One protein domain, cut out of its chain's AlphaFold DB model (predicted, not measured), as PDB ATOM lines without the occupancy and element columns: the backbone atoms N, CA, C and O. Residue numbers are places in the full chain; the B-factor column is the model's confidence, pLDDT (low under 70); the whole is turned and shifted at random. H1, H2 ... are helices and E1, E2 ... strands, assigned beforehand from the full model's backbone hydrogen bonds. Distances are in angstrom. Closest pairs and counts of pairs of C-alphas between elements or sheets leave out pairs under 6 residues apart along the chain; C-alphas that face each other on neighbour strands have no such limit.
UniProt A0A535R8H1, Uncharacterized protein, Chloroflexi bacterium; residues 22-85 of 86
ATOM      1  N   PRO A  22      44.489 -22.073   9.567       94.69
ATOM      2  CA  PRO A  22      45.195 -21.278  10.568       94.69
ATOM      3  C   PRO A  22      44.603 -19.872  10.700       94.69
ATOM      4  O   PRO A  22      44.491 -19.158   9.707       94.69
ATOM      5  N   ASN A  23      44.279 -19.460  11.928       95.44
ATOM      6  CA  ASN A  23      43.911 -18.080  12.231       95.44
ATOM      7  C   ASN A  23      45.084 -17.371  12.935       95.44
ATOM      8  O   ASN A  23      45.291 -17.583  14.131       95.44
ATOM      9  N   PRO A  24      45.838 -16.494  12.245       94.00
ATOM     10  CA  PRO A  24      47.015 -15.841  12.822       94.00
ATOM     11  C   PRO A  24      46.688 -14.855  13.955       94.00
ATOM     12  O   PRO A  24      47.590 -14.439  14.674       94.00
ATOM     13  N   ASN A  25      45.416 -14.486  14.138       96.94
ATOM     14  CA  ASN A  25      44.974 -13.563  15.185       96.94
ATOM     15  C   ASN A  25      44.615 -14.270  16.499       96.94
ATOM     16  O   ASN A  25      44.277 -13.600  17.479       96.94
ATOM     17  N   VAL A  26      44.655 -15.605  16.525       97.81
ATOM     18  CA  VAL A  26      44.328 -16.402  17.706       97.81
ATOM     19  C   VAL A  26      45.423 -17.423  17.964       97.81
ATOM     20  O   VAL A  26      45.772 -18.238  17.108       97.81
ATOM     21  N   ILE A  27      45.914 -17.420  19.197       97.75
ATOM     22  CA  ILE A  27      46.812 -18.459  19.689       97.75
ATOM     23  C   ILE A  27      46.110 -19.297  20.744       97.75
ATOM     24  O   ILE A  27      45.339 -18.789  21.553       97.75
ATOM     25  N   ALA A  28      46.406 -20.585  20.749       97.06
ATOM     26  CA  ALA A  28      46.125 -21.453  21.872       97.06
ATOM     27  C   ALA A  28      47.339 -21.461  22.800       97.06
ATOM     28  O   ALA A  28      48.476 -21.603  22.341       97.06
ATOM     29  N   VAL A  29      47.095 -21.296  24.097       97.25
ATOM     30  CA  VAL A  29      48.134 -21.218  25.125       97.25
ATOM     31  C   VAL A  29      47.865 -22.266  26.194       97.25
ATOM     32  O   VAL A  29      46.773 -22.301  26.757       97.25
ATOM     33  N   ARG A  30      48.854 -23.121  26.483       95.69
ATOM     34  CA  ARG A  30      48.774 -24.078  27.596       95.69
ATOM     35  C   ARG A  30      48.739 -23.361  28.934       95.69
ATOM     36  O   ARG A  30      49.477 -22.405  29.147       95.69
ATOM     37  N   VAL A  31      47.954 -23.907  29.844       95.56
ATOM     38  CA  VAL A  31      47.883 -23.515  31.254       95.56
ATOM     39  C   VAL A  31      48.244 -24.714  32.134       95.56
ATOM     40  O   VAL A  31      48.515 -25.796  31.597       95.56
ATOM     41  N   ALA A  32      48.318 -24.536  33.458       92.81
ATOM     42  CA  ALA A  32      48.697 -25.634  34.345       92.81
ATOM     43  C   ALA A  32      47.619 -26.727  34.365       92.81
ATOM     44  O   ALA A  32      47.937 -27.908  34.215       92.81
ATOM     45  N   ASP A  33      46.354 -26.321  34.471       93.50
ATOM     46  CA  ASP A  33      45.200 -27.208  34.580       93.50
ATOM     47  C   ASP A  33      43.893 -26.533  34.106       93.50
ATOM     48  O   ASP A  33      43.890 -25.432  33.547       93.50
ATOM     49  N   ASP A  34      42.768 -27.232  34.273       94.44
ATOM     50  CA  ASP A  34      41.451 -26.721  33.883       94.44
ATOM     51  C   ASP A  34      40.965 -25.574  34.788       94.44
ATOM     52  O   ASP A  34      40.244 -24.693  34.320       94.44
ATOM     53  N   LEU A  35      41.406 -25.513  36.050       95.00
ATOM     54  CA  LEU A  35      41.051 -24.417  36.950       95.00
ATOM     55  C   LEU A  35      41.677 -23.106  36.465       95.00
ATOM     56  O   LEU A  35      40.967 -22.113  36.313       95.00
ATOM     57  N   ASP A  36      42.966 -23.109  36.122       95.56
ATOM     58  CA  ASP A  36      43.643 -21.951  35.523       95.56
ATOM     59  C   ASP A  36      42.974 -21.507  34.214       95.56
ATOM     60  O   ASP A  36      42.810 -20.308  33.952       95.56
ATOM     61  N   LYS A  37      42.550 -22.470  33.383       96.69
ATOM     62  CA  LYS A  37      41.785 -22.188  32.161       96.69
ATOM     63  C   LYS A  37      40.492 -21.445  32.503       96.69
ATOM     64  O   LYS A  37      40.215 -20.406  31.903       96.69
ATOM     65  N   GLN A  38      39.716 -21.948  33.461       96.88
ATOM     66  CA  GLN A  38      38.458 -21.331  33.887       96.88
ATOM     67  C   GLN A  38      38.666 -19.937  34.492       96.88
ATOM     68  O   GLN A  38      37.888 -19.031  34.193       96.88
ATOM     69  N   VAL A  39      39.740 -19.727  35.259       97.19
ATOM     70  CA  VAL A  39      40.108 -18.409  35.801       97.19
ATOM     71  C   VAL A  39      40.371 -17.405  34.678       97.19
ATOM     72  O   VAL A  39      39.829 -16.298  34.706       97.19
ATOM     73  N   LEU A  40      41.143 -17.777  33.651       97.62
ATOM     74  CA  LEU A  40      41.397 -16.888  32.512       97.62
ATOM     75  C   LEU A  40      40.112 -16.578  31.739       97.62
ATOM     76  O   LEU A  40      39.845 -15.411  31.449       97.62
ATOM     77  N   LEU A  41      39.286 -17.595  31.473       97.81
ATOM     78  CA  LEU A  41      37.981 -17.428  30.825       97.81
ATOM     79  C   LEU A  41      37.050 -16.503  31.621       97.81
ATOM     80  O   LEU A  41      36.323 -15.713  31.026       97.81
ATOM     81  N   ALA A  42      37.057 -16.592  32.952       97.81
ATOM     82  CA  ALA A  42      36.252 -15.736  33.817       97.81
ATOM     83  C   ALA A  42      36.791 -14.300  33.895       97.81
ATOM     84  O   ALA A  42      35.998 -13.374  34.053       97.81
ATOM     85  N   SER A  43      38.109 -14.113  33.765       97.56
ATOM     86  CA  SER A  43      38.748 -12.796  33.880       97.56
ATOM     87  C   SER A  43      38.372 -11.844  32.745       97.56
ATOM     88  O   SER A  43      38.097 -10.676  33.002       97.56
ATOM     89  N   ASP A  44      38.336 -12.336  31.503       97.75
ATOM     90  CA  ASP A  44      37.942 -11.544  30.340       97.75
ATOM     91  C   ASP A  44      37.558 -12.451  29.159       97.75
ATOM     92  O   ASP A  44      38.411 -12.946  28.421       97.75
ATOM     93  N   ARG A  45      36.251 -12.629  28.935       97.19
ATOM     94  CA  ARG A  45      35.722 -13.439  27.820       97.19
ATOM     95  C   ARG A  45      35.913 -12.806  26.439       97.19
ATOM     96  O   ARG A  45      35.744 -13.482  25.425       97.19
ATOM     97  N   SER A  46      36.220 -11.510  26.375       97.62
ATOM     98  CA  SER A  46      36.522 -10.839  25.109       97.62
ATOM     99  C   SER A  46      37.934 -11.176  24.622       97.62
ATOM    100  O   SER A  46      38.173 -11.224  23.414       97.62
ATOM    101  N   VAL A  47      38.844 -11.474  25.554       98.31
ATOM    102  CA  VAL A  47      40.228 -11.876  25.287       98.31
ATOM    103  C   VAL A  47      40.370 -13.393  25.228       98.31
ATOM    104  O   VAL A  47      40.960 -13.919  24.279       98.31
ATOM    105  N   PHE A  48      39.831 -14.086  26.230       98.38
ATOM    106  CA  PHE A  48      39.995 -15.518  26.445       98.38
ATOM    107  C   PHE A  48      38.724 -16.274  26.079       98.38
ATOM    108  O   PHE A  48      37.629 -15.937  26.524       98.38
ATOM    109  N   PHE A  49      38.865 -17.340  25.298       97.69
ATOM    110  CA  PHE A  49      37.748 -18.213  24.953       97.69
ATOM    111  C   PHE A  49      38.185 -19.677  24.827       97.69
ATOM    112  O   PHE A  49      39.365 -20.017  24.912       97.69
ATOM    113  N   THR A  50      37.207 -20.565  24.678       96.75
ATOM    114  CA  THR A  50      37.406 -22.002  24.474       96.75
ATOM    115  C   THR A  50      36.375 -22.508  23.474       96.75
ATOM    116  O   THR A  50      35.384 -21.836  23.193       96.75
ATOM    117  N   GLU A  51      36.603 -23.705  22.959       94.06
ATOM    118  CA  GLU A  51      35.667 -24.440  22.114       94.06
ATOM    119  C   GLU A  51      35.570 -25.887  22.599       94.06
ATOM    120  O   GLU A  51      36.509 -26.339  23.257       94.06
ATOM    121  N   PRO A  52      34.534 -26.648  22.200       92.38
ATOM    122  CA  PRO A  52      34.360 -28.036  22.636       92.38
ATOM    123  C   PRO A  52      35.572 -28.944  22.385       92.38
ATOM    124  O   PRO A  52      35.824 -29.902  23.105       92.38
ATOM    125  N   HIS A  53      36.381 -28.640  21.364       87.88
ATOM    126  CA  HIS A  53      37.612 -29.388  21.086       87.88
ATOM    127  C   HIS A  53      38.690 -29.241  22.180       87.88
ATOM    128  O   HIS A  53      39.605 -30.057  22.240       87.88
ATOM    129  N   TYR A  54      38.594 -28.204  23.012       91.44
ATOM    130  CA  TYR A  54      39.500 -27.910  24.120       91.44
ATOM    131  C   TYR A  54      38.945 -28.369  25.477       91.44
ATOM    132  O   TYR A  54      39.570 -28.100  26.504       91.44
ATOM    133  N   ASP A  55      37.791 -29.033  25.519       90.38
ATOM    134  CA  ASP A  55      37.214 -29.532  26.769       90.38
ATOM    135  C   ASP A  55      38.105 -30.628  27.369       90.38
ATOM    136  O   ASP A  55      38.575 -31.525  26.670       90.38
ATOM    137  N   GLY A  56      38.410 -30.512  28.667       88.44
ATOM    138  CA  GLY A  56      39.364 -31.392  29.354       88.44
ATOM    139  C   GLY A  56      40.828 -31.224  28.917       88.44
ATOM    140  O   GLY A  56      41.696 -31.954  29.397       88.44
ATOM    141  N   TYR A  57      41.131 -30.273  28.027       91.88
ATOM    142  CA  TYR A  57      42.492 -29.958  27.604       91.88
ATOM    143  C   TYR A  57      42.965 -28.641  28.248       91.88
ATOM    144  O   TYR A  57      42.294 -27.618  28.081       91.88
ATOM    145  N   PRO A  58      44.126 -28.619  28.942       93.81
ATOM    146  CA  PRO A  58      44.606 -27.454  29.687       93.81
ATOM    147  C   PRO A  58      45.232 -26.417  28.745       93.81
ATOM    148  O   PRO A  58      46.445 -26.180  28.739       93.81
ATOM    149  N   ALA A  59      44.399 -25.815  27.899       96.00
ATOM    150  CA  ALA A  59      44.751 -24.672  27.078       96.00
ATOM    151  C   ALA A  59      43.554 -23.741  26.864       96.00
ATOM    152  O   ALA A  59      42.402 -24.176  26.815       96.00
ATOM    153  N   VAL A  60      43.855 -22.458  26.699       97.31
ATOM    154  CA  VAL A  60      42.889 -21.390  26.429       97.31
ATOM    155  C   VAL A  60      43.208 -20.724  25.092       97.31
ATOM    156  O   VAL A  60      44.377 -20.612  24.714       97.31
ATOM    157  N   LEU A  61      42.180 -20.293  24.363       98.00
ATOM    158  CA  LEU A  61      42.330 -19.522  23.131       98.00
ATOM    159  C   LEU A  61      42.388 -18.030  23.470       98.00
ATOM    160  O   LEU A  61      41.574 -17.536  24.247       98.00
ATOM    161  N   VAL A  62      43.345 -17.313  22.882       98.44
ATOM    162  CA  VAL A  62      43.618 -15.897  23.157       98.44
ATOM    163  C   VAL A  62      43.484 -15.090  21.875       98.44
ATOM    164  O   VAL A  62      44.176 -15.364  20.892       98.44
ATOM    165  N   ARG A  63      42.630 -14.062  21.886       98.25
ATOM    166  CA  ARG A  63      42.507 -13.099  20.781       98.25
ATOM    167  C   ARG A  63      43.613 -12.052  20.872       98.25
ATOM    168  O   ARG A  63      43.579 -11.177  21.736       98.25
ATOM    169  N   LEU A  64      44.565 -12.096  19.941       98.06
ATOM    170  CA  LEU A  64      45.723 -11.194  19.938       98.06
ATOM    171  C   LEU A  64      45.341  -9.720  19.748       98.06
ATOM    172  O   LEU A  64      46.037  -8.842  20.237       98.06
ATOM    173  N   SER A  65      44.222  -9.439  19.076       97.44
ATOM    174  CA  SER A  65      43.727  -8.073  18.863       97.44
ATOM    175  C   SER A  65      43.019  -7.458  20.074       97.44
ATOM    176  O   SER A  65      42.661  -6.282  20.029       97.44
ATOM    177  N   LYS A  66      42.769  -8.240  21.133       98.38
ATOM    178  CA  LYS A  66      42.027  -7.807  22.330       98.38
ATOM    179  C   LYS A  66      42.879  -7.769  23.594       98.38
ATOM    180  O   LYS A  66      42.476  -7.143  24.563       98.38
ATOM    181  N   ILE A  67      44.044  -8.413  23.581       98.31
ATOM    182  CA  ILE A  67      44.960  -8.477  24.720       98.31
ATOM    183  C   ILE A  67      46.061  -7.420  24.595       98.31
ATOM    184  O   ILE A  67      46.642  -7.236  23.525       98.31
ATOM    185  N   ASP A  68      46.385  -6.744  25.694       97.81
ATOM    186  CA  ASP A  68      47.563  -5.881  25.731       97.81
ATOM    187  C   ASP A  68      48.867  -6.700  25.853       97.81
ATOM    188  O   ASP A  68      48.883  -7.891  26.180       97.81
ATOM    189  N   ARG A  69      50.007  -6.055  25.582       97.56
ATOM    190  CA  ARG A  69      51.313  -6.736  25.571       97.56
ATOM    191  C   ARG A  69      51.760  -7.209  26.955       97.56
ATOM    192  O   ARG A  69      52.465  -8.214  27.033       97.56
ATOM    193  N   ALA A  70      51.408  -6.490  28.020       97.94
ATOM    194  CA  ALA A  70      51.807  -6.841  29.379       97.94
ATOM    195  C   ALA A  70      51.070  -8.107  29.823       97.94
ATOM    196  O   ALA A  70      51.705  -9.085  30.221       97.94
ATOM    197  N   ARG A  71      49.753  -8.142  29.616       97.38
ATOM    198  CA  ARG A  71      48.921  -9.304  29.911       97.38
ATOM    199  C   ARG A  71      49.291 -10.508  29.053       97.38
ATOM    200  O   ARG A  71      49.392 -11.622  29.565       97.38
ATOM    201  N   LEU A  72      49.567 -10.300  27.763       97.81
ATOM    202  CA  LEU A  72      50.056 -11.369  26.891       97.81
ATOM    203  C   LEU A  72      51.389 -11.936  27.401       97.81
ATOM    204  O   LEU A  72      51.556 -13.153  27.461       97.81
ATOM    205  N   LYS A  73      52.326 -11.076  27.816       97.69
ATOM    206  CA  LYS A  73      53.615 -11.505  28.373       97.69
ATOM    207  C   LYS A  73      53.435 -12.365  29.626       97.69
ATOM    208  O   LYS A  73      54.115 -13.384  29.740       97.69
ATOM    209  N   GLU A  74      52.540 -11.995  30.538       96.38
ATOM    210  CA  GLU A  74      52.230 -12.793  31.733       96.38
ATOM    211  C   GLU A  74      51.726 -14.189  31.365       96.38
ATOM    212  O   GLU A  74      52.283 -15.192  31.816       96.38
ATOM    213  N   VAL A  75      50.722 -14.256  30.486       96.62
ATOM    214  CA  VAL A  75      50.112 -15.511  30.025       96.62
ATOM    215  C   VAL A  75      51.159 -16.429  29.390       96.62
ATOM    216  O   VAL A  75      51.266 -17.601  29.752       96.62
ATOM    217  N   LEU A  76      51.992 -15.892  28.496       95.88
ATOM    218  CA  LEU A  76      53.059 -16.653  27.840       95.88
ATOM    219  C   LEU A  76      54.148 -17.104  28.823       95.88
ATOM    220  O   LEU A  76      54.681 -18.207  28.686       95.88
ATOM    221  N   THR A  77      54.472 -16.277  29.819       95.12
ATOM    222  CA  THR A  77      55.459 -16.611  30.857       95.12
ATOM    223  C   THR A  77      54.963 -17.761  31.728       95.12
ATOM    224  O   THR A  77      55.709 -18.708  31.976       95.12
ATOM    225  N   ASN A  78      53.699 -17.720  32.153       93.75
ATOM    226  CA  ASN A  78      53.093 -18.790  32.943       93.75
ATOM    227  C   ASN A  78      53.039 -20.094  32.142       93.75
ATOM    228  O   ASN A  78      53.526 -21.121  32.608       93.75
ATOM    229  N   ALA A  79      52.586 -20.033  30.890       94.19
ATOM    230  CA  ALA A  79      52.568 -21.179  29.986       94.19
ATOM    231  C   ALA A  79      53.964 -21.790  29.768       94.19
ATOM    232  O   ALA A  79      54.118 -23.011  29.707       94.19
ATOM    233  N   TRP A  80      55.003 -20.952  29.676       92.06
ATOM    234  CA  TRP A  80      56.390 -21.403  29.585       92.06
ATOM    235  C   TRP A  80      56.831 -22.145  30.853       92.06
ATOM    236  O   TRP A  80      57.408 -23.227  30.736       92.06
ATOM    237  N   ARG A  81      56.510 -21.616  32.042       90.25
ATOM    238  CA  ARG A  81      56.826 -22.240  33.341       90.25
ATOM    239  C   ARG A  81      56.141 -23.596  33.512       90.25
ATOM    240  O   ARG A  81      56.796 -24.544  33.931       90.25
ATOM    241  N   CYS A  82      54.884 -23.730  33.085       83.69
ATOM    242  CA  CYS A  82      54.148 -25.001  33.127       83.69
ATOM    243  C   CYS A  82      54.811 -26.118  32.300       83.69
ATOM    244  O   CYS A  82      54.572 -27.297  32.549       83.69
ATOM    245  N   ARG A  83      55.656 -25.787  31.313       73.69
ATOM    246  CA  ARG A  83      56.403 -26.801  30.552       73.69
ATOM    247  C   ARG A  83      57.626 -27.353  31.271       73.69
ATOM    248  O   ARG A  83      58.057 -28.447  30.919       73.69
ATOM    249  N   GLY A  84      58.213 -26.568  32.172       61.28
ATOM    250  CA  GLY A  84      59.485 -26.864  32.832       61.28
ATOM    251  C   GLY A  84      59.366 -27.771  34.056       61.28
ATOM    252  O   GLY A  84      60.380 -28.068  34.667       61.28
ATOM    253  N   GLY A  85      58.154 -28.203  34.416       51.78
ATOM    254  CA  GLY A  85      57.928 -29.191  35.468       51.78
ATOM    255  C   GLY A  85      58.070 -30.616  34.936       51.78
ATOM    256  O   GLY A  85      57.066 -31.261  34.631       51.78
TER     257      GLY A  85
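This is residues 22 to 85 of the 86 residues of an uncharacterized protein of Chloroflexi bacterium (UniProt A0A535R8H1). A small antiparallel ribbon of two strands, E1 and E2, has helix H1 packed on E2 and the longer helix H2 packed on E1. A long loop leads from H1 back to E2, and its residues 48 to 49 pair briefly with E2. The 64 printed residues run E1, H1, E2, H2, mixed in class and compact, with a radius of gyration of the C-alphas of 11.0 A and spans of 30 by 27 by 25 A.

E1, residues 22 to 30, bends by 98 degrees at residue 25 and is antiparallel to E2, residues 59 to 63, with N 29 and O 60 2.9 A apart, within hydrogen-bond range. H1, residues 34 to 43, touches E2; the closest C-alphas, of Lys 37 and Val 60, are 5.9 A apart. H2, residues 69 to 83, touches E1, the closest C-alphas being those of Arg 30 and Ala 79, 5.3 A. H1 and H2 are apart. Every O i to N i+4 pair is within range in H1, 10 of 11 in H2.

E1 spans 17.6 A from C-alpha 22 at (45.195, -21.278, 10.568), H1 14.2 A, E2 13.4 A and H2 21.3 A, to C-alpha 83 at (56.403, -26.801, 30.552).

The printed part has no cut; its long link joins H1 to E2. Residues 84 to 85 have pLDDT under 70.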